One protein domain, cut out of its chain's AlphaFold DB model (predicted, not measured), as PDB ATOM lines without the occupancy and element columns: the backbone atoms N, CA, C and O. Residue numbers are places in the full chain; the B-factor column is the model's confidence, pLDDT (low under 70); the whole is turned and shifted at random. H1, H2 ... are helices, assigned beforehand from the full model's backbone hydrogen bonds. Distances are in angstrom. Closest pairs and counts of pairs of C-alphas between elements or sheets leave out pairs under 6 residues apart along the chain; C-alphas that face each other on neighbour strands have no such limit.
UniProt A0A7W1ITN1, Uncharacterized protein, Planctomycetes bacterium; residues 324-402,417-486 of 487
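What this domain is: This is residues 324 to 402 and 417 to 486 of the 487 residues of an uncharacterized protein of Planctomycetes bacterium (UniProt A0A7W1ITN1). Three helices side by side, H2, H6 and H7, make the core of a rounded body, and a pair of helices running opposite ways, H5 and H8, covers one side of it, H5 packing on H6 and H8 on H7. On the other side H1 packs on H2, with the short H3 across H1, while H4 starts beside H6 and runs out toward one end of the long axis. The printed part has 149 residues with eight named helices, H1 to H8 in order along the chain, and no named strand; the class is all helix. The whole is compact, with a radius of gyration of the C-alphas of 14.0 A and spans of 43 by 36 by 26 A.

Where its parts are: H7, the longest helix, holds residues 444 to 462 and is 26.6 A long, from C-alpha 444 at (18.352, 1.252, 116.796). H6 holds residues 417 to 431, 21.7 A, and H2 residues 341 to 354, 19.8 A. H5, residues 385 to 402, measures 26.4 A, and H8, residues 472 to 486, 21.1 A, ending with C-alpha 486 at (15.980, 2.551, 110.634). H4 is residues 365 to 378, 20.2 A. H1, residues 324 to 334, begins with C-alpha 324 at (30.739, -18.231, 94.974); H3 is residues 356 to 362.

How they stand to each other: H2, H6 and H7 form an up and down bundle, each running against the one before it in the chain. H7 touches H2 at a shallow tilt of 27 degrees, the closest C-alphas, of Gly 349 and Ala 454, being 4.2 A apart. H6 and H7 are a helical hairpin, closest at Thr 431 and Thr 451, C-alphas 5.4 A apart. H6 is the hub, touching H2, H4, H5 and H7. With residues 444 to 452 alone, H7 touches H8, closest at the C-alphas of Gly 448 and Leu 479, 4.8 A. H8 touches H5 at a shallow tilt of 25 degrees, opposite ways, closest at the C-alphas of Leu 395 and Cys 477, 5.7 A. H4 touches H6 with residues 365 to 368 alone, closest at the C-alphas of Val 365 and Arg 426, 5.8 A. H4 and H5, a helical hairpin, only just touch, with 3 pairs of C-alphas within 8 A, the closest those of Leu 373 and Gly 385, 6.3 A. H1 and H3 touch, about perpendicular at 77 degrees, closest at the C-alphas of Val 327 and Leu 359, 6.3 A. H1 and H8 are apart. In H1 to H8 every O i to N i+4 pair is within hydrogen-bond range.

The domain as a whole: The C-alphas farthest apart, of Gly 380 and Val 465, are 43.4 A apart. Residues 403 to 416 are not printed, and C-alphas 402 and 417 across this cut are 11.6 A apart. The link from H6 to H7, residues 432 to 443, is long. The mean pLDDT of the printed part is 87.9, with residue 383, residues 417 to 418 and residues 436 to 441 under 70.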
ATOM      1  N   ARG A 324      31.552 -19.296  95.577       90.25
ATOM      2  CA  ARG A 324      30.739 -18.231  94.974       90.25
ATOM      3  C   ARG A 324      29.235 -18.455  95.162       90.25
ATOM      4  O   ARG A 324      28.524 -17.495  95.444       90.25
ATOM      5  N   GLU A 325      28.748 -19.689  95.040       89.31
ATOM      6  CA  GLU A 325      27.321 -19.991  95.214       89.31
ATOM      7  C   GLU A 325      26.866 -19.798  96.660       89.31
ATOM      8  O   GLU A 325      25.761 -19.309  96.913       89.31
ATOM      9  N   VAL A 326      27.731 -20.150  97.617       91.50
ATOM     10  CA  VAL A 326      27.492 -19.926  99.046       91.50
ATOM     11  C   VAL A 326      27.367 -18.430  99.324       91.50
ATOM     12  O   VAL A 326      26.385 -18.003  99.933       91.50
ATOM     13  N   VAL A 327      28.310 -17.629  98.815       92.00
ATOM     14  CA  VAL A 327      28.291 -16.166  98.955       92.00
ATOM     15  C   VAL A 327      27.030 -15.565  98.339       92.00
ATOM     16  O   VAL A 327      26.313 -14.829  99.017       92.00
ATOM     17  N   ASP A 328      26.715 -15.909  97.091       92.19
ATOM     18  CA  ASP A 328      25.565 -15.355  96.371       92.19
ATOM     19  C   ASP A 328      24.252 -15.616  97.115       92.19
ATOM     20  O   ASP A 328      23.416 -14.721  97.273       92.19
ATOM     21  N   ARG A 329      24.078 -16.833  97.632       90.00
ATOM     22  CA  ARG A 329      22.854 -17.226  98.336       90.00
ATOM     23  C   ARG A 329      22.750 -16.622  99.736       90.00
ATOM     24  O   ARG A 329      21.645 -16.287 100.175       90.00
ATOM     25  N   LEU A 330      23.871 -16.443 100.435       90.38
ATOM     26  CA  LEU A 330      23.893 -15.744 101.723       90.38
ATOM     27  C   LEU A 330      23.600 -14.252 101.553       90.38
ATOM     28  O   LEU A 330      22.781 -13.725 102.302       90.38
ATOM     29  N   ILE A 331      24.145 -13.597 100.523       90.62
ATOM     30  CA  ILE A 331      23.788 -12.209 100.179       90.62
ATOM     31  C   ILE A 331      22.285 -12.104  99.884       90.62
ATOM     32  O   ILE A 331      21.611 -11.236 100.437       90.62
ATOM     33  N   GLN A 332      21.723 -13.013  99.080       89.44
ATOM     34  CA  GLN A 332      20.276 -13.051  98.827       89.44
ATOM     35  C   GLN A 332      19.459 -13.229 100.114       89.44
ATOM     36  O   GLN A 332      18.394 -12.631 100.257       89.44
ATOM     37  N   THR A 333      19.949 -14.029 101.063       87.81
ATOM     38  CA  THR A 333      19.295 -14.225 102.365       87.81
ATOM     39  C   THR A 333      19.349 -12.952 103.210       87.81
ATOM     40  O   THR A 333      18.329 -12.554 103.769       87.81
ATOM     41  N   LEU A 334      20.495 -12.266 103.244       88.69
ATOM     42  CA  LEU A 334      20.675 -10.979 103.924       88.69
ATOM     43  C   LEU A 334      19.824  -9.860 103.298       88.69
ATOM     44  O   LEU A 334      19.393  -8.948 103.995       88.69
ATOM     45  N   ARG A 335      19.498  -9.931 102.007       87.56
ATOM     46  CA  ARG A 335      18.581  -8.974 101.357       87.56
ATOM     47  C   ARG A 335      17.102  -9.192 101.706       87.56
ATOM     48  O   ARG A 335      16.263  -8.381 101.332       87.56
ATOM     49  N   ARG A 336      16.741 -10.263 102.429       84.00
ATOM     50  CA  ARG A 336      15.338 -10.521 102.800       84.00
ATOM     51  C   ARG A 336      14.831  -9.483 103.822       84.00
ATOM     52  O   ARG A 336      15.456  -9.336 104.874       84.00
ATOM     53  N   PRO A 337      13.653  -8.865 103.590       76.62
ATOM     54  CA  PRO A 337      13.021  -7.901 104.501       76.62
ATOM     55  C   PRO A 337      12.908  -8.376 105.957       76.62
ATOM     56  O   PRO A 337      13.273  -7.674 106.893       76.62
ATOM     57  N   ARG A 338      12.433  -9.609 106.167       79.25
ATOM     58  CA  ARG A 338      12.024 -10.118 107.490       79.25
ATOM     59  C   ARG A 338      13.046 -11.043 108.155       79.25
ATOM     60  O   ARG A 338      12.664 -11.900 108.943       79.25
ATOM     61  N   LEU A 339      14.333 -10.909 107.833       84.00
ATOM     62  CA  LEU A 339      15.371 -11.693 108.507       84.00
ATOM     63  C   LEU A 339      15.585 -11.163 109.943       84.00
ATOM     64  O   LEU A 339      15.912  -9.980 110.085       84.00
ATOM     65  N   PRO A 340      15.434 -11.991 110.999       86.75
ATOM     66  CA  PRO A 340      15.712 -11.577 112.374       86.75
ATOM     67  C   PRO A 340      17.141 -11.040 112.528       86.75
ATOM     68  O   PRO A 340      18.078 -11.631 111.988       86.75
ATOM     69  N   LEU A 341      17.328  -9.957 113.295       87.50
ATOM     70  CA  LEU A 341      18.642  -9.313 113.465       87.50
ATOM     71  C   LEU A 341      19.716 -10.278 113.977       87.50
ATOM     72  O   LEU A 341      20.851 -10.234 113.513       87.50
ATOM     73  N   ILE A 342      19.349 -11.184 114.884       89.19
ATOM     74  CA  ILE A 342      20.253 -12.210 115.407       89.19
ATOM     75  C   ILE A 342      20.769 -13.151 114.316       89.19
ATOM     76  O   ILE A 342      21.971 -13.371 114.203       89.19
ATOM     77  N   GLN A 343      19.879 -13.629 113.443       87.88
ATOM     78  CA  GLN A 343      20.268 -14.467 112.309       87.88
ATOM     79  C   GLN A 343      21.122 -13.668 111.326       87.88
ATOM     80  O   GLN A 343      22.146 -14.155 110.856       87.88
ATOM     81  N   ARG A 344      20.741 -12.417 111.047       91.00
ATOM     82  CA  ARG A 344      21.499 -11.516 110.175       91.00
ATOM     83  C   ARG A 344      22.930 -11.307 110.679       91.00
ATOM     84  O   ARG A 344      23.858 -11.417 109.883       91.00
ATOM     85  N   ALA A 345      23.103 -11.083 111.979       91.56
ATOM     86  CA  ALA A 345      24.409 -10.929 112.610       91.56
ATOM     87  C   ALA A 345      25.275 -12.187 112.472       91.56
ATOM     88  O   ALA A 345      26.435 -12.093 112.068       91.56
ATOM     89  N   HIS A 346      24.701 -13.366 112.733       91.62
ATOM     90  CA  HIS A 346      25.398 -14.643 112.562       91.62
ATOM     91  C   HIS A 346      25.861 -14.853 111.116       91.62
ATOM     92  O   HIS A 346      27.024 -15.176 110.878       91.62
ATOM     93  N   LEU A 347      24.970 -14.623 110.145       92.25
ATOM     94  CA  LEU A 347      25.287 -14.771 108.726       92.25
ATOM     95  C   LEU A 347      26.356 -13.774 108.267       92.25
ATOM     96  O   LEU A 347      27.299 -14.175 107.592       92.25
ATOM     97  N   ALA A 348      26.221 -12.493 108.623       93.56
ATOM     98  CA  ALA A 348      27.153 -11.448 108.211       93.56
ATOM     99  C   ALA A 348      28.548 -11.660 108.815       93.56
ATOM    100  O   ALA A 348      29.532 -11.646 108.072       93.56
ATOM    101  N   GLY A 349      28.630 -11.916 110.127       93.62
ATOM    102  CA  GLY A 349      29.893 -12.172 110.821       93.62
ATOM    103  C   GLY A 349      30.625 -13.390 110.257       93.62
ATOM    104  O   GLY A 349      31.805 -13.303 109.917       93.62
ATOM    105  N   TRP A 350      29.908 -14.502 110.061       94.94
ATOM    106  CA  TRP A 350      30.485 -15.715 109.479       94.94
ATOM    107  C   TRP A 350      30.926 -15.511 108.022       94.94
ATOM    108  O   TRP A 350      32.049 -15.868 107.655       94.94
ATOM    109  N   LEU A 351      30.084 -14.890 107.186       92.25
ATOM    110  CA  LEU A 351      30.375 -14.664 105.765       92.25
ATOM    111  C   LEU A 351      31.609 -13.771 105.579       92.25
ATOM    112  O   LEU A 351      32.478 -14.081 104.761       92.25
ATOM    113  N   GLY A 352      31.718 -12.697 106.366       90.94
ATOM    114  CA  GLY A 352      32.864 -11.789 106.332       90.94
ATOM    115  C   GLY A 352      34.168 -12.391 106.861       90.94
ATOM    116  O   GLY A 352      35.233 -11.833 106.593       90.94
ATOM    117  N   ALA A 353      34.099 -13.500 107.605       91.12
ATOM    118  CA  ALA A 353      35.262 -14.189 108.161       91.12
ATOM    119  C   ALA A 353      35.737 -15.370 107.305       91.12
ATOM    120  O   ALA A 353      36.927 -15.691 107.301       91.12
ATOM    121  N   ARG A 354      34.818 -16.060 106.615       89.75
ATOM    122  CA  ARG A 354      35.112 -17.328 105.920       89.75
ATOM    123  C   ARG A 354      35.117 -17.241 104.402       89.75
ATOM    124  O   ARG A 354      35.751 -18.091 103.783       89.75
ATOM    125  N   ALA A 355      34.483 -16.218 103.834       87.81
ATOM    126  CA  ALA A 355      34.407 -15.998 102.393       87.81
ATOM    127  C   ALA A 355      34.876 -14.585 102.002       87.81
ATOM    128  O   ALA A 355      34.327 -13.972 101.088       87.81
ATOM    129  N   THR A 356      35.880 -14.040 102.698       87.88
ATOM    130  CA  THR A 356      36.280 -12.626 102.605       87.88
ATOM    131  C   THR A 356      36.548 -12.148 101.181       87.88
ATOM    132  O   THR A 356      35.981 -11.139 100.762       87.88
ATOM    133  N   SER A 357      37.384 -12.868 100.426       87.88
ATOM    134  CA  SER A 357      37.762 -12.487  99.059       87.88
ATOM    135  C   SER A 357      36.585 -12.600  98.089       87.88
ATOM    136  O   SER A 357      36.344 -11.694  97.292       87.88
ATOM    137  N   ALA A 358      35.810 -13.685  98.189       89.38
ATOM    138  CA  ALA A 358      34.630 -13.901  97.357       89.38
ATOM    139  C   ALA A 358      33.533 -12.861  97.649       89.38
ATOM    140  O   ALA A 358      32.931 -12.321  96.721       89.38
ATOM    141  N   LEU A 359      33.320 -12.519  98.923       91.06
ATOM    142  CA  LEU A 359      32.404 -11.462  99.338       91.06
ATOM    143  C   LEU A 359      32.863 -10.094  98.828       91.06
ATOM    144  O   LEU A 359      32.052  -9.366  98.266       91.06
ATOM    145  N   ALA A 360      34.145  -9.750  98.980       91.12
ATOM    146  CA  ALA A 360      34.687  -8.472  98.515       91.12
ATOM    147  C   ALA A 360      34.518  -8.286  96.998       91.12
ATOM    148  O   ALA A 360      34.175  -7.196  96.549       91.12
ATOM    149  N   ALA A 361      34.705  -9.356  96.219       91.19
ATOM    150  CA  ALA A 361      34.510  -9.332  94.772       91.19
ATOM    151  C   ALA A 361      33.036  -9.163  94.365       91.19
ATOM    152  O   ALA A 361      32.750  -8.557  93.334       91.19
ATOM    153  N   ARG A 362      32.091  -9.714  95.141       92.12
ATOM    154  CA  ARG A 362      30.655  -9.654  94.819       92.12
ATOM    155  C   ARG A 362      29.961  -8.416  95.363       92.12
ATOM    156  O   ARG A 362      29.014  -7.950  94.738       92.12
ATOM    157  N   LEU A 363      30.396  -7.923  96.515       91.19
ATOM    158  CA  LEU A 363      29.716  -6.869  97.248       91.19
ATOM    159  C   LEU A 363      30.729  -5.956  97.967       91.19
ATOM    160  O   LEU A 363      30.871  -6.024  99.192       91.19
ATOM    161  N   PRO A 364      31.473  -5.119  97.218       93.50
ATOM    162  CA  PRO A 364      32.387  -4.145  97.808       93.50
ATOM    163  C   PRO A 364      31.617  -3.093  98.623       93.50
ATOM    164  O   PRO A 364      30.464  -2.795  98.316       93.50
ATOM    165  N   VAL A 365      32.260  -2.487  99.631       93.88
ATOM    166  CA  VAL A 365      31.625  -1.500 100.536       93.88
ATOM    167  C   VAL A 365      30.932  -0.378  99.768       93.88
ATOM    168  O   VAL A 365      29.784  -0.061 100.066       93.88
ATOM    169  N   GLY A 366      31.596   0.179  98.749       93.69
ATOM    170  CA  GLY A 366      31.016   1.236  97.920       93.69
ATOM    171  C   GLY A 366      29.695   0.818  97.272       93.69
ATOM    172  O   GLY A 366      28.738   1.578  97.311       93.69
ATOM    173  N   LEU A 367      29.597  -0.419  96.773       93.31
ATOM    174  CA  LEU A 367      28.356  -0.925  96.184       93.31
ATOM    175  C   LEU A 367      27.246  -1.083  97.232       93.31
ATOM    176  O   LEU A 367      26.101  -0.775  96.930       93.31
ATOM    177  N   ILE A 368      27.570  -1.502  98.462       92.94
ATOM    178  CA  ILE A 368      26.584  -1.585  99.558       92.94
ATOM    179  C   ILE A 368      26.011  -0.202  99.873       92.94
ATOM    180  O   ILE A 368      24.804  -0.065 100.049       92.94
ATOM    181  N   VAL A 369      26.875   0.816  99.944       93.62
ATOM    182  CA  VAL A 369      26.467   2.200 100.217       93.62
ATOM    183  C   VAL A 369      25.575   2.727  99.096       93.62
ATOM    184  O   VAL A 369      24.495   3.228  99.383       93.62
ATOM    185  N   GLU A 370      25.978   2.572  97.834       92.38
ATOM    186  CA  GLU A 370      25.181   3.041  96.694       92.38
ATOM    187  C   GLU A 370      23.839   2.294  96.573       92.38
ATOM    188  O   GLU A 370      22.809   2.925  96.346       92.38
ATOM    189  N   GLU A 371      23.805   0.973  96.798       90.94
ATOM    190  CA  GLU A 371      22.550   0.204  96.826       90.94
ATOM    191  C   GLU A 371      21.612   0.677  97.950       90.94
ATOM    192  O   GLU A 371      20.408   0.808  97.725       90.94
ATOM    193  N   ALA A 372      22.146   0.960  99.143       88.00
ATOM    194  CA  ALA A 372      21.357   1.455 100.270       88.00
ATOM    195  C   ALA A 372      20.771   2.851 100.000       88.00
ATOM    196  O   ALA A 372      19.617   3.118 100.335       88.00
ATOM    197  N   LEU A 373      21.543   3.742  99.368       89.19
ATOM    198  CA  LEU A 373      21.064   5.073  98.983       89.19
ATOM    199  C   LEU A 373      19.975   4.992  97.910       89.19
ATOM    200  O   LEU A 373      18.924   5.608  98.074       89.19
ATOM    201  N   ALA A 374      20.175   4.170  96.878       87.88
ATOM    202  CA  ALA A 374      19.186   3.969  95.823       87.88
ATOM    203  C   ALA A 374      17.851   3.413  96.359       87.88
ATOM    204  O   ALA A 374      16.786   3.809  95.888       87.88
ATOM    205  N   GLN A 375      17.885   2.522  97.360       82.75
ATOM    206  CA  GLN A 375      16.667   2.028  98.018       82.75
ATOM    207  C   GLN A 375      15.912   3.146  98.748       82.75
ATOM    208  O   GLN A 375      14.700   3.265  98.592       82.75
ATOM    209  N   ARG A 376      16.612   4.010  99.490       81.62
ATOM    210  CA  ARG A 376      15.981   5.126 100.215       81.62
ATOM    211  C   ARG A 376      15.386   6.186  99.293       81.62
ATOM    212  O   ARG A 376      14.326   6.729  99.597       81.62
ATOM    213  N   GLU A 377      16.066   6.478  98.186       83.12
ATOM    214  CA  GLU A 377      15.551   7.378  97.149       83.12
ATOM    215  C   GLU A 377      14.263   6.820  96.530       83.12
ATOM    216  O   GLU A 377      13.297   7.561  96.346       83.12
ATOM    217  N   ALA A 378      14.211   5.508  96.275       82.31
ATOM    218  CA  ALA A 378      13.003   4.841  95.792       82.31
ATOM    219  C   ALA A 378      11.845   4.895  96.808       82.31
ATOM    220  O   ALA A 378      10.689   5.016  96.403       82.31
ATOM    221  N   ASP A 379      12.152   4.870  98.107       76.38
ATOM    222  CA  ASP A 379      11.176   4.988  99.199       76.38
ATOM    223  C   ASP A 379      10.739   6.445  99.478       76.38
ATOM    224  O   ASP A 379       9.934   6.696 100.377       76.38
ATOM    225  N   GLY A 380      11.235   7.426  98.712       74.44
ATOM    226  CA  GLY A 380      10.850   8.837  98.828       74.44
ATOM    227  C   GLY A 380      11.437   9.566 100.043       74.44
ATOM    228  O   GLY A 380      10.928  10.622 100.420       74.44
ATOM    229  N   SER A 381      12.489   9.021 100.662       73.94
ATOM    230  CA  SER A 381      13.233   9.700 101.735       73.94
ATOM    231  C   SER A 381      14.101  10.842 101.181       73.94
ATOM    232  O   SER A 381      14.604  10.751 100.062       73.94
ATOM    233  N   GLU A 382      14.324  11.906 101.966       70.94
ATOM    234  CA  GLU A 382      15.274  12.975 101.609       70.94
ATOM    235  C   GLU A 382      16.698  12.427 101.374       70.94
ATOM    236  O   GLU A 382      17.114  11.425 101.964       70.94
ATOM    237  N   SER A 383      17.452  13.092 100.488       65.69
ATOM    238  CA  SER A 383      18.804  12.687 100.084       65.69
ATOM    239  C   SER A 383      19.822  12.894 101.216       65.69
ATOM    240  O   SER A 383      20.562  13.874 101.252       65.69
ATOM    241  N   ASP A 384      19.905  11.923 102.127       78.56
ATOM    242  CA  ASP A 384      20.912  11.860 103.197       78.56
ATOM    243  C   ASP A 384      22.216  11.146 102.748       78.56
ATOM    244  O   ASP A 384      22.997  10.634 103.557       78.56
ATOM    245  N   GLY A 385      22.495  11.114 101.439       84.62
ATOM    246  CA  GLY A 385      23.687  10.483 100.853       84.62
ATOM    247  C   GLY A 385      25.023  10.867 101.512       84.62
ATOM    248  O   GLY A 385      25.814   9.976 101.841       84.62
ATOM    249  N   PRO A 386      25.297  12.166 101.751       90.25
ATOM    250  CA  PRO A 386      26.512  12.608 102.437       90.25
ATOM    251  C   PRO A 386      26.647  12.049 103.860       90.25
ATOM    252  O   PRO A 386      27.743  11.666 104.265       90.25
ATOM    253  N   LYS A 387      25.532  11.932 104.589       92.12
ATOM    254  CA  LYS A 387      25.499  11.475 105.982       92.12
ATOM    255  C   LYS A 387      25.852   9.996 106.110       92.12
ATOM    256  O   LYS A 387      26.644   9.639 106.974       92.12
ATOM    257  N   LEU A 388      25.327   9.128 105.234       92.19
ATOM    258  CA  LEU A 388      25.717   7.710 105.240       92.19
ATOM    259  C   LEU A 388      27.214   7.546 104.964       92.19
ATOM    260  O   LEU A 388      27.887   6.791 105.663       92.19
ATOM    261  N   ARG A 389      27.742   8.267 103.967       94.75
ATOM    262  CA  ARG A 389      29.170   8.215 103.625       94.75
ATOM    263  C   ARG A 389      30.037   8.680 104.798       94.75
ATOM    264  O   ARG A 389      30.986   7.985 105.143       94.75
ATOM    265  N   GLU A 390      29.669   9.773 105.465       96.06
ATOM    266  CA  GLU A 390      30.355  10.254 106.673       96.06
ATOM    267  C   GLU A 390      30.357   9.209 107.801       96.06
ATOM    268  O   GLU A 390      31.404   8.930 108.390       96.06
ATOM    269  N   LEU A 391      29.209   8.578 108.074       96.06
ATOM    270  CA  LEU A 391      29.103   7.525 109.088       96.06
ATOM    271  C   LEU A 391      29.991   6.314 108.763       96.06
ATOM    272  O   LEU A 391      30.609   5.745 109.665       96.06
ATOM    273  N   VAL A 392      30.087   5.936 107.485       96.00
ATOM    274  CA  VAL A 392      30.960   4.846 107.023       96.00
ATOM    275  C   VAL A 392      32.440   5.214 107.161       96.00
ATOM    276  O   VAL A 392      33.212   4.388 107.647       96.00
ATOM    277  N   GLU A 393      32.850   6.435 106.807       96.62
ATOM    278  CA  GLU A 393      34.236   6.894 106.998       96.62
ATOM    279  C   GLU A 393      34.624   6.955 108.480       96.62
ATOM    280  O   GLU A 393      35.714   6.525 108.863       96.62
ATOM    281  N   ARG A 394      33.716   7.428 109.341       96.62
ATOM    282  CA  ARG A 394      33.931   7.448 110.793       96.62
ATOM    283  C   ARG A 394      34.095   6.034 111.350       96.62
ATOM    284  O   ARG A 394      35.017   5.786 112.125       96.62
ATOM    285  N   LEU A 395      33.244   5.100 110.917       95.81
ATOM    286  CA  LEU A 395      33.374   3.685 111.260       95.81
ATOM    287  C   LEU A 395      34.719   3.113 110.771       95.81
ATOM    288  O   LEU A 395      35.386   2.404 111.524       95.81
ATOM    289  N   ARG A 396      35.139   3.435 109.539       95.44
ATOM    290  CA  ARG A 396      36.427   3.002 108.973       95.44
ATOM    291  C   ARG A 396      37.604   3.474 109.820       95.44
ATOM    292  O   ARG A 396      38.462   2.659 110.156       95.44
ATOM    293  N   ALA A 397      37.635   4.756 110.180       94.44
ATOM    294  CA  ALA A 397      38.696   5.336 110.998       94.44
ATOM    295  C   ALA A 397      38.790   4.661 112.376       94.44
ATOM    296  O   ALA A 397      39.886   4.351 112.846       94.44
ATOM    297  N   GLU A 398      37.646   4.375 112.999       94.62
ATOM    298  CA  GLU A 398      37.603   3.712 114.302       94.62
ATOM    299  C   GLU A 398      38.057   2.245 114.224       94.62
ATOM    300  O   GLU A 398      38.877   1.811 115.033       94.62
ATOM    301  N   ILE A 399      37.621   1.488 113.209       92.50
ATOM    302  CA  ILE A 399      38.112   0.120 112.979       92.50
ATOM    303  C   ILE A 399      39.623   0.120 112.726       92.50
ATOM    304  O   ILE A 399      40.345  -0.702 113.293       92.50
ATOM    305  N   GLN A 400      40.120   1.049 111.906       91.38
ATOM    306  CA  GLN A 400      41.549   1.179 111.636       91.38
ATOM    307  C   GLN A 400      42.334   1.441 112.925       91.38
ATOM    308  O   GLN A 400      43.373   0.819 113.138       91.38
ATOM    309  N   ARG A 401      41.828   2.313 113.804       90.81
ATOM    310  CA  ARG A 401      42.438   2.600 115.109       90.81
ATOM    311  C   ARG A 401      42.524   1.352 115.987       90.81
ATOM    312  O   ARG A 401      43.554   1.145 116.622       90.81
ATOM    313  N   LEU A 402      41.472   0.534 116.024       88.69
ATOM    314  CA  LEU A 402      41.426  -0.690 116.832       88.69
ATOM    315  C   LEU A 402      42.367  -1.777 116.305       88.69
ATOM    316  O   LEU A 402      43.099  -2.372 117.087       88.69
ATOM    317  N   GLY A 417      46.424  -5.564 105.873       59.72
ATOM    318  CA  GLY A 417      45.612  -4.851 106.875       59.72
ATOM    319  C   GLY A 417      44.434  -4.031 106.324       59.72
ATOM    320  O   GLY A 417      43.383  -3.961 106.958       59.72
ATOM    321  N   SER A 418      44.539  -3.492 105.103       65.06
ATOM    322  CA  SER A 418      43.431  -2.809 104.414       65.06
ATOM    323  C   SER A 418      42.254  -3.736 104.073       65.06
ATOM    324  O   SER A 418      41.097  -3.322 104.138       65.06
ATOM    325  N   GLY A 419      42.520  -5.007 103.764       80.81
ATOM    326  CA  GLY A 419      41.504  -6.018 103.475       80.81
ATOM    327  C   GLY A 419      40.697  -6.441 104.704       80.81
ATOM    328  O   GLY A 419      39.509  -6.738 104.569       80.81
ATOM    329  N   LEU A 420      41.307  -6.425 105.897       85.62
ATOM    330  CA  LEU A 420      40.624  -6.712 107.166       85.62
ATOM    331  C   LEU A 420      39.654  -5.588 107.545       85.62
ATOM    332  O   LEU A 420      38.495  -5.870 107.849       85.62
ATOM    333  N   ILE A 421      40.097  -4.329 107.439       91.12
ATOM    334  CA  ILE A 421      39.263  -3.142 107.698       91.12
ATOM    335  C   ILE A 421      38.021  -3.168 106.800       91.12
ATOM    336  O   ILE A 421      36.893  -3.125 107.290       91.12
ATOM    337  N   GLU A 422      38.212  -3.321 105.488       91.88
ATOM    338  CA  GLU A 422      37.103  -3.372 104.530       91.88
ATOM    339  C   GLU A 422      36.200  -4.598 104.735       91.88
ATOM    340  O   GLU A 422      35.012  -4.548 104.411       91.88
ATOM    341  N   SER A 423      36.724  -5.707 105.275       91.94
ATOM    342  CA  SER A 423      35.890  -6.861 105.633       91.94
ATOM    343  C   SER A 423      34.979  -6.559 106.803       91.94
ATOM    344  O   SER A 423      33.780  -6.823 106.725       91.94
ATOM    345  N   LEU A 424      35.517  -5.946 107.853       93.81
ATOM    346  CA  LEU A 424      34.728  -5.627 109.028       93.81
ATOM    347  C   LEU A 424      33.669  -4.557 108.738       93.81
ATOM    348  O   LEU A 424      32.537  -4.685 109.196       93.81
ATOM    349  N   ILE A 425      33.979  -3.565 107.897       95.31
ATOM    350  CA  ILE A 425      32.976  -2.598 107.423       95.31
ATOM    351  C   ILE A 425      31.846  -3.324 106.681       95.31
ATOM    352  O   ILE A 425      30.676  -3.077 106.973       95.31
ATOM    353  N   ARG A 426      32.162  -4.266 105.777       95.38
ATOM    354  CA  ARG A 426      31.138  -5.091 105.105       95.38
ATOM    355  C   ARG A 426      30.277  -5.855 106.105       95.38
ATOM    356  O   ARG A 426      29.059  -5.844 105.956       95.38
ATOM    357  N   VAL A 427      30.875  -6.477 107.125       95.44
ATOM    358  CA  VAL A 427      30.134  -7.168 108.198       95.44
ATOM    359  C   VAL A 427      29.164  -6.209 108.887       95.44
ATOM    360  O   VAL A 427      27.981  -6.534 109.025       95.44
ATOM    361  N   CYS A 428      29.626  -5.013 109.260       95.62
ATOM    362  CA  CYS A 428      28.790  -4.013 109.917       95.62
ATOM    363  C   CYS A 428      27.590  -3.608 109.052       95.62
ATOM    364  O   CYS A 428      26.453  -3.634 109.520       95.62
ATOM    365  N   LEU A 429      27.830  -3.290 107.777       94.50
ATOM    366  CA  LEU A 429      26.781  -2.840 106.862       94.50
ATOM    367  C   LEU A 429      25.779  -3.951 106.522       94.50
ATOM    368  O   LEU A 429      24.579  -3.697 106.478       94.50
ATOM    369  N   LEU A 430      26.244  -5.189 106.337       92.81
ATOM    370  CA  LEU A 430      25.386  -6.347 106.058       92.81
ATOM    371  C   LEU A 430      24.509  -6.755 107.248       92.81
ATOM    372  O   LEU A 430      23.440  -7.349 107.059       92.81
ATOM    373  N   THR A 431      24.957  -6.441 108.468       91.69
ATOM    374  CA  THR A 431      24.189  -6.703 109.692       91.69
ATOM    375  C   THR A 431      23.040  -5.720 109.883       91.69
ATOM    376  O   THR A 431      22.065  -6.028 110.566       91.69
ATOM    377  N   LEU A 432      23.106  -4.558 109.240       89.25
ATOM    378  CA  LEU A 432      22.028  -3.586 109.253       89.25
ATOM    379  C   LEU A 432      21.041  -3.867 108.109       89.25
ATOM    380  O   LEU A 432      21.424  -4.405 107.067       89.25
ATOM    381  N   PRO A 433      19.760  -3.496 108.258       81.94
ATOM    382  CA  PRO A 433      18.768  -3.621 107.193       81.94
ATOM    383  C   PRO A 433      18.955  -2.601 106.053       81.94
ATOM    384  O   PRO A 433      18.004  -2.272 105.367       81.94
ATOM    385  N   LEU A 434      20.177  -2.128 105.791       81.12
ATOM    386  CA  LEU A 434      20.465  -1.135 104.746       81.12
ATOM    387  C   LEU A 434      20.113  -1.611 103.330       81.12
ATOM    388  O   LEU A 434      19.875  -0.792 102.455       81.12
ATOM    389  N   LEU A 435      20.122  -2.929 103.110       73.81
ATOM    390  CA  LEU A 435      19.805  -3.557 101.822       73.81
ATOM    391  C   LEU A 435      18.410  -4.203 101.796       73.81
ATOM    392  O   LEU A 435      18.093  -4.934 100.853       73.81
ATOM    393  N   ALA A 436      17.618  -4.029 102.856       68.94
ATOM    394  CA  ALA A 436      16.345  -4.707 103.045       68.94
ATOM    395  C   ALA A 436      15.278  -3.719 103.531       68.94
ATOM    396  O   ALA A 436      15.384  -3.191 104.629       68.94
ATOM    397  N   VAL A 437      14.200  -3.553 102.764       59.31
ATOM    398  CA  VAL A 437      13.036  -2.748 103.171       59.31
ATOM    399  C   VAL A 437      12.444  -3.344 104.453       59.31
ATOM    400  O   VAL A 437      11.871  -4.437 104.411       59.31
ATOM    401  N   GLN A 438      12.613  -2.690 105.606       58.38
ATOM    402  CA  GLN A 438      12.111  -3.198 106.886       58.38
ATOM    403  C   GLN A 438      10.857  -2.473 107.379       58.38
ATOM    404  O   GLN A 438      10.751  -1.258 107.248       58.38
ATOM    405  N   PRO A 439       9.900  -3.205 107.988       50.94
ATOM    406  CA  PRO A 439       8.805  -2.586 108.719       50.94
ATOM    407  C   PRO A 439       9.308  -1.915 110.020       50.94
ATOM    408  O   PRO A 439      10.233  -2.422 110.660       50.94
ATOM    409  N   PRO A 440       8.673  -0.814 110.458       52.06
ATOM    410  CA  PRO A 440       9.231   0.180 111.389       52.06
ATOM    411  C   PRO A 440       9.206  -0.196 112.890       52.06
ATOM    412  O   PRO A 440       8.923   0.646 113.737       52.06
ATOM    413  N   THR A 441       9.481  -1.446 113.277       62.75
ATOM    414  CA  THR A 441       9.294  -1.892 114.681       62.75
ATOM    415  C   THR A 441      10.575  -2.163 115.476       62.75
ATOM    416  O   THR A 441      10.481  -2.543 116.642       62.75
ATOM    417  N   GLN A 442      11.769  -2.019 114.892       71.50
ATOM    418  CA  GLN A 442      13.030  -2.342 115.579       71.50
ATOM    419  C   GLN A 442      13.696  -1.104 116.188       71.50
ATOM    420  O   GLN A 442      13.725  -0.035 115.585       71.50
ATOM    421  N   LEU A 443      14.262  -1.251 117.390       84.50
ATOM    422  CA  LEU A 443      15.012  -0.181 118.051       84.50
ATOM    423  C   LEU A 443      16.449  -0.133 117.518       84.50
ATOM    424  O   LEU A 443      17.130  -1.158 117.464       84.50
ATOM    425  N   ALA A 444      16.963   1.066 117.233       86.94
ATOM    426  CA  ALA A 444      18.352   1.252 116.796       86.94
ATOM    427  C   ALA A 444      19.387   0.678 117.775       86.94
ATOM    428  O   ALA A 444      20.428   0.177 117.355       86.94
ATOM    429  N   SER A 445      19.088   0.674 119.077       89.25
ATOM    430  CA  SER A 445      19.930   0.030 120.091       89.25
ATOM    431  C   SER A 445      20.033  -1.487 119.905       89.25
ATOM    432  O   SER A 445      21.116  -2.048 120.064       89.25
ATOM    433  N   GLN A 446      18.938  -2.153 119.524       90.81
ATOM    434  CA  GLN A 446      18.938  -3.587 119.233       90.81
ATOM    435  C   GLN A 446      19.732  -3.881 117.962       90.81
ATOM    436  O   GLN A 446      20.546  -4.799 117.965       90.81
ATOM    437  N   ALA A 447      19.537  -3.101 116.895       90.19
ATOM    438  CA  ALA A 447      20.311  -3.250 115.663       90.19
ATOM    439  C   ALA A 447      21.816  -3.041 115.913       90.19
ATOM    440  O   ALA A 447      22.610  -3.898 115.543       90.19
ATOM    441  N   GLY A 448      22.204  -1.990 116.647       92.06
ATOM    442  CA  GLY A 448      23.599  -1.754 117.033       92.06
ATOM    443  C   GLY A 448      24.214  -2.903 117.847       92.06
ATOM    444  O   GLY A 448      25.337  -3.319 117.567       92.06
ATOM    445  N   ALA A 449      23.472  -3.472 118.806       93.44
ATOM    446  CA  ALA A 449      23.933  -4.615 119.598       93.44
ATOM    447  C   ALA A 449      24.153  -5.883 118.749       93.44
ATOM    448  O   ALA A 449      25.140  -6.591 118.938       93.44
ATOM    449  N   HIS A 450      23.273  -6.157 117.783       94.38
ATOM    450  CA  HIS A 450      23.439  -7.289 116.867       94.38
ATOM    451  C   HIS A 450      24.581  -7.059 115.869       94.38
ATOM    452  O   HIS A 450      25.303  -8.000 115.548       94.38
ATOM    453  N   THR A 451      24.813  -5.820 115.432       95.06
ATOM    454  CA  THR A 451      26.003  -5.484 114.639       95.06
ATOM    455  C   THR A 451      27.288  -5.726 115.424       95.06
ATOM    456  O   THR A 451      28.224  -6.312 114.886       95.06
ATOM    457  N   LEU A 452      27.319  -5.383 116.716       95.31
ATOM    458  CA  LEU A 452      28.452  -5.716 117.585       95.31
ATOM    459  C   LEU A 452      28.636  -7.236 117.738       95.31
ATOM    460  O   LEU A 452      29.764  -7.722 117.727       95.31
ATOM    461  N   LEU A 453      27.550  -8.009 117.821       94.81
ATOM    462  CA  LEU A 453      27.629  -9.473 117.815       94.81
ATOM    463  C   LEU A 453      28.236 -10.013 116.510       94.81
ATOM    464  O   LEU A 453      29.070 -10.912 116.560       94.81
ATOM    465  N   ALA A 454      27.862  -9.465 115.351       95.12
ATOM    466  CA  ALA A 454      28.448  -9.859 114.068       95.12
ATOM    467  C   ALA A 454      29.951  -9.549 114.002       95.12
ATOM    468  O   ALA A 454      30.729 -10.378 113.532       95.12
ATOM    469  N   VAL A 455      30.357  -8.383 114.521       95.69
ATOM    470  CA  VAL A 455      31.766  -7.995 114.695       95.69
ATOM    471  C   VAL A 455      32.495  -8.984 115.600       95.69
ATOM    472  O   VAL A 455      33.599  -9.409 115.265       95.69
ATOM    473  N   LYS A 456      31.871  -9.400 116.709       94.44
ATOM    474  CA  LYS A 456      32.442 -10.397 117.617       94.44
ATOM    475  C   LYS A 456      32.650 -11.741 116.931       94.44
ATOM    476  O   LYS A 456      33.752 -12.270 116.970       94.44
ATOM    477  N   ILE A 457      31.626 -12.247 116.246       93.19
ATOM    478  CA  ILE A 457      31.709 -13.494 115.476       93.19
ATOM    479  C   ILE A 457      32.822 -13.402 114.436       93.19
ATOM    480  O   ILE A 457      33.634 -14.313 114.325       93.19
ATOM    481  N   TRP A 458      32.896 -12.298 113.693       94.75
ATOM    482  CA  TRP A 458      33.973 -12.082 112.735       94.75
ATOM    483  C   TRP A 458      35.352 -12.105 113.406       94.75
ATOM    484  O   TRP A 458      36.251 -12.796 112.933       94.75
ATOM    485  N   GLY A 459      35.508 -11.393 114.522       91.19
ATOM    486  CA  GLY A 459      36.755 -11.311 115.277       91.19
ATOM    487  C   GLY A 459      37.208 -12.669 115.802       91.19
ATOM    488  O   GLY A 459      38.329 -13.080 115.518       91.19
ATOM    489  N   ASP A 460      36.317 -13.406 116.466       90.56
ATOM    490  CA  ASP A 460      36.605 -14.741 116.997       90.56
ATOM    491  C   ASP A 460      37.044 -15.704 115.879       90.56
ATOM    492  O   ASP A 460      37.971 -16.496 116.047       90.56
ATOM    493  N   LEU A 461      36.417 -15.601 114.702       89.06
ATOM    494  CA  LEU A 461      36.703 -16.455 113.552       89.06
ATOM    495  C   LEU A 461      37.964 -16.035 112.771       89.06
ATOM    496  O   LEU A 461      38.630 -16.901 112.198       89.06
ATOM    497  N   THR A 462      38.287 -14.743 112.683       88.69
ATOM    498  CA  THR A 462      39.391 -14.219 111.852       88.69
ATOM    499  C   THR A 462      40.667 -13.936 112.644       88.69
ATOM    500  O   THR A 462      41.763 -14.179 112.135       88.69
ATOM    501  N   LEU A 463      40.530 -13.424 113.866       86.56
ATOM    502  CA  LEU A 463      41.628 -12.993 114.737       86.56
ATOM    503  C   LEU A 463      41.882 -13.975 115.892       86.56
ATOM    504  O   LEU A 463      42.973 -13.970 116.456       86.56
ATOM    505  N   GLY A 464      40.911 -14.836 116.204       83.69
ATOM    506  CA  GLY A 464      40.957 -15.773 117.324       83.69
ATOM    507  C   GLY A 464      40.114 -15.304 118.512       83.69
ATOM    508  O   GLY A 464      39.686 -14.153 118.584       83.69
ATOM    509  N   VAL A 465      39.863 -16.223 119.446       80.56
ATOM    510  CA  VAL A 465      39.007 -15.993 120.625       80.56
ATOM    511  C   VAL A 465      39.508 -14.788 121.426       80.56
ATOM    512  O   VAL A 465      40.711 -14.659 121.644       80.56
ATOM    513  N   ASP A 466      38.590 -13.915 121.844       78.81
ATOM    514  CA  ASP A 466      38.844 -12.699 122.641       78.81
ATOM    515  C   ASP A 466      39.625 -11.579 121.921       78.81
ATOM    516  O   ASP A 466      40.026 -10.599 122.546       78.81
ATOM    517  N   HIS A 467      39.789 -11.669 120.598       81.19
ATOM    518  CA  HIS A 467      40.440 -10.626 119.788       81.19
ATOM    519  C   HIS A 467      39.443  -9.759 119.007       81.19
ATOM    520  O   HIS A 467      39.836  -8.953 118.162       81.19
ATOM    521  N   ALA A 468      38.145  -9.914 119.274       83.38
ATOM    522  CA  ALA A 468      37.109  -9.119 118.638       83.38
ATOM    523  C   ALA A 468      37.270  -7.617 118.947       83.38
ATOM    524  O   ALA A 468      37.382  -7.241 120.115       83.38
ATOM    525  N   PRO A 469      37.243  -6.741 117.926       84.12
ATOM    526  CA  PRO A 469      37.353  -5.306 118.143       84.12
ATOM    527  C   PRO A 469      36.099  -4.779 118.849       84.12
ATOM    528  O   PRO A 469      34.983  -4.913 118.349       84.12
ATOM    529  N   ASP A 470      36.298  -4.160 120.011       90.81
ATOM    530  CA  ASP A 470      35.240  -3.557 120.817       90.81
ATOM    531  C   ASP A 470      35.767  -2.301 121.528       90.81
ATOM    532  O   ASP A 470      36.816  -2.318 122.173       90.81
ATOM    533  N   SER A 471      35.043  -1.192 121.392       93.38
ATOM    534  CA  SER A 471      35.315   0.082 122.060       93.38
ATOM    535  C   SER A 471      34.013   0.858 122.238       93.38
ATOM    536  O   SER A 471      33.024   0.623 121.534       93.38
ATOM    537  N   LEU A 472      33.988   1.809 123.175       94.31
ATOM    538  CA  LEU A 472      32.827   2.690 123.341       94.31
ATOM    539  C   LEU A 472      32.580   3.520 122.075       94.31
ATOM    540  O   LEU A 472      31.433   3.725 121.680       94.31
ATOM    541  N   GLU A 473      33.651   3.940 121.408       95.75
ATOM    542  CA  GLU A 473      33.611   4.712 120.171       95.75
ATOM    543  C   GLU A 473      33.052   3.885 119.006       95.75
ATOM    544  O   GLU A 473      32.190   4.374 118.271       95.75
ATOM    545  N   LEU A 474      33.464   2.617 118.878       94.12
ATOM    546  CA  LEU A 474      32.928   1.691 117.881       94.12
ATOM    547  C   LEU A 474      31.435   1.474 118.113       94.12
ATOM    548  O   LEU A 474      30.642   1.638 117.189       94.12
ATOM    549  N   ARG A 475      31.029   1.182 119.355       95.62
ATOM    550  CA  ARG A 475      29.612   1.032 119.721       95.62
ATOM    551  C   ARG A 475      28.796   2.281 119.378       95.62
ATOM    552  O   ARG A 475      27.676   2.151 118.886       95.62
ATOM    553  N   GLY A 476      29.361   3.472 119.585       95.12
ATOM    554  CA  GLY A 476      28.766   4.741 119.163       95.12
ATOM    555  C   GLY A 476      28.568   4.826 117.647       95.12
ATOM    556  O   GLY A 476      27.465   5.118 117.194       95.12
ATOM    557  N   CYS A 477      29.595   4.486 116.860       95.38
ATOM    558  CA  CYS A 477      29.508   4.461 115.394       95.38
ATOM    559  C   CYS A 477      28.447   3.466 114.896       95.38
ATOM    560  O   CYS A 477      27.661   3.789 114.006       95.38
ATOM    561  N   LEU A 478      28.391   2.269 115.490       95.00
ATOM    562  CA  LEU A 478      27.395   1.250 115.148       95.00
ATOM    563  C   LEU A 478      25.970   1.707 115.479       95.00
ATOM    564  O   LEU A 478      25.053   1.439 114.706       95.00
ATOM    565  N   LEU A 479      25.775   2.409 116.599       94.50
ATOM    566  CA  LEU A 479      24.476   2.963 116.978       94.50
ATOM    567  C   LEU A 479      24.027   4.075 116.024       94.50
ATOM    568  O   LEU A 479      22.858   4.110 115.649       94.50
ATOM    569  N   ASP A 480      24.934   4.963 115.618       94.12
ATOM    570  CA  ASP A 480      24.623   6.042 114.675       94.12
ATOM    571  C   ASP A 480      24.265   5.483 113.286       94.12
ATOM    572  O   ASP A 480      23.265   5.896 112.694       94.12
ATOM    573  N   LEU A 481      24.996   4.467 112.809       92.88
ATOM    574  CA  LEU A 481      24.646   3.722 111.593       92.88
ATOM    575  C   LEU A 481      23.312   2.978 111.721       92.88
ATOM    576  O   LEU A 481      22.520   2.973 110.782       92.88
ATOM    577  N   ALA A 482      23.036   2.361 112.870       91.19
ATOM    578  CA  ALA A 482      21.772   1.670 113.109       91.19
ATOM    579  C   ALA A 482      20.578   2.633 113.141       91.19
ATOM    580  O   ALA A 482      19.516   2.303 112.624       91.19
ATOM    581  N   ARG A 483      20.751   3.830 113.719       90.88
ATOM    582  CA  ARG A 483      19.747   4.902 113.666       90.88
ATOM    583  C   ARG A 483      19.491   5.309 112.228       90.88
ATOM    584  O   ARG A 483      18.340   5.311 111.822       90.88
ATOM    585  N   PHE A 484      20.557   5.569 111.470       89.31
ATOM    586  CA  PHE A 484      20.448   5.881 110.051       89.31
ATOM    587  C   PHE A 484      19.689   4.791 109.290       89.31
ATOM    588  O   PHE A 484      18.792   5.105 108.529       89.31
ATOM    589  N   ALA A 485      20.005   3.514 109.504       86.62
ATOM    590  CA  ALA A 485      19.382   2.408 108.776       86.62
ATOM    591  C   ALA A 485      17.881   2.204 109.069       86.62
ATOM    592  O   ALA A 485      17.228   1.481 108.324       86.62
ATOM    593  N   LEU A 486      17.359   2.764 110.166       84.44
ATOM    594  CA  LEU A 486      15.980   2.551 110.634       84.44
ATOM    595  C   LEU A 486      15.092   3.801 110.553       84.44
ATOM    596  O   LEU A 486      13.875   3.680 110.688       84.44
TER     597      LEU A 486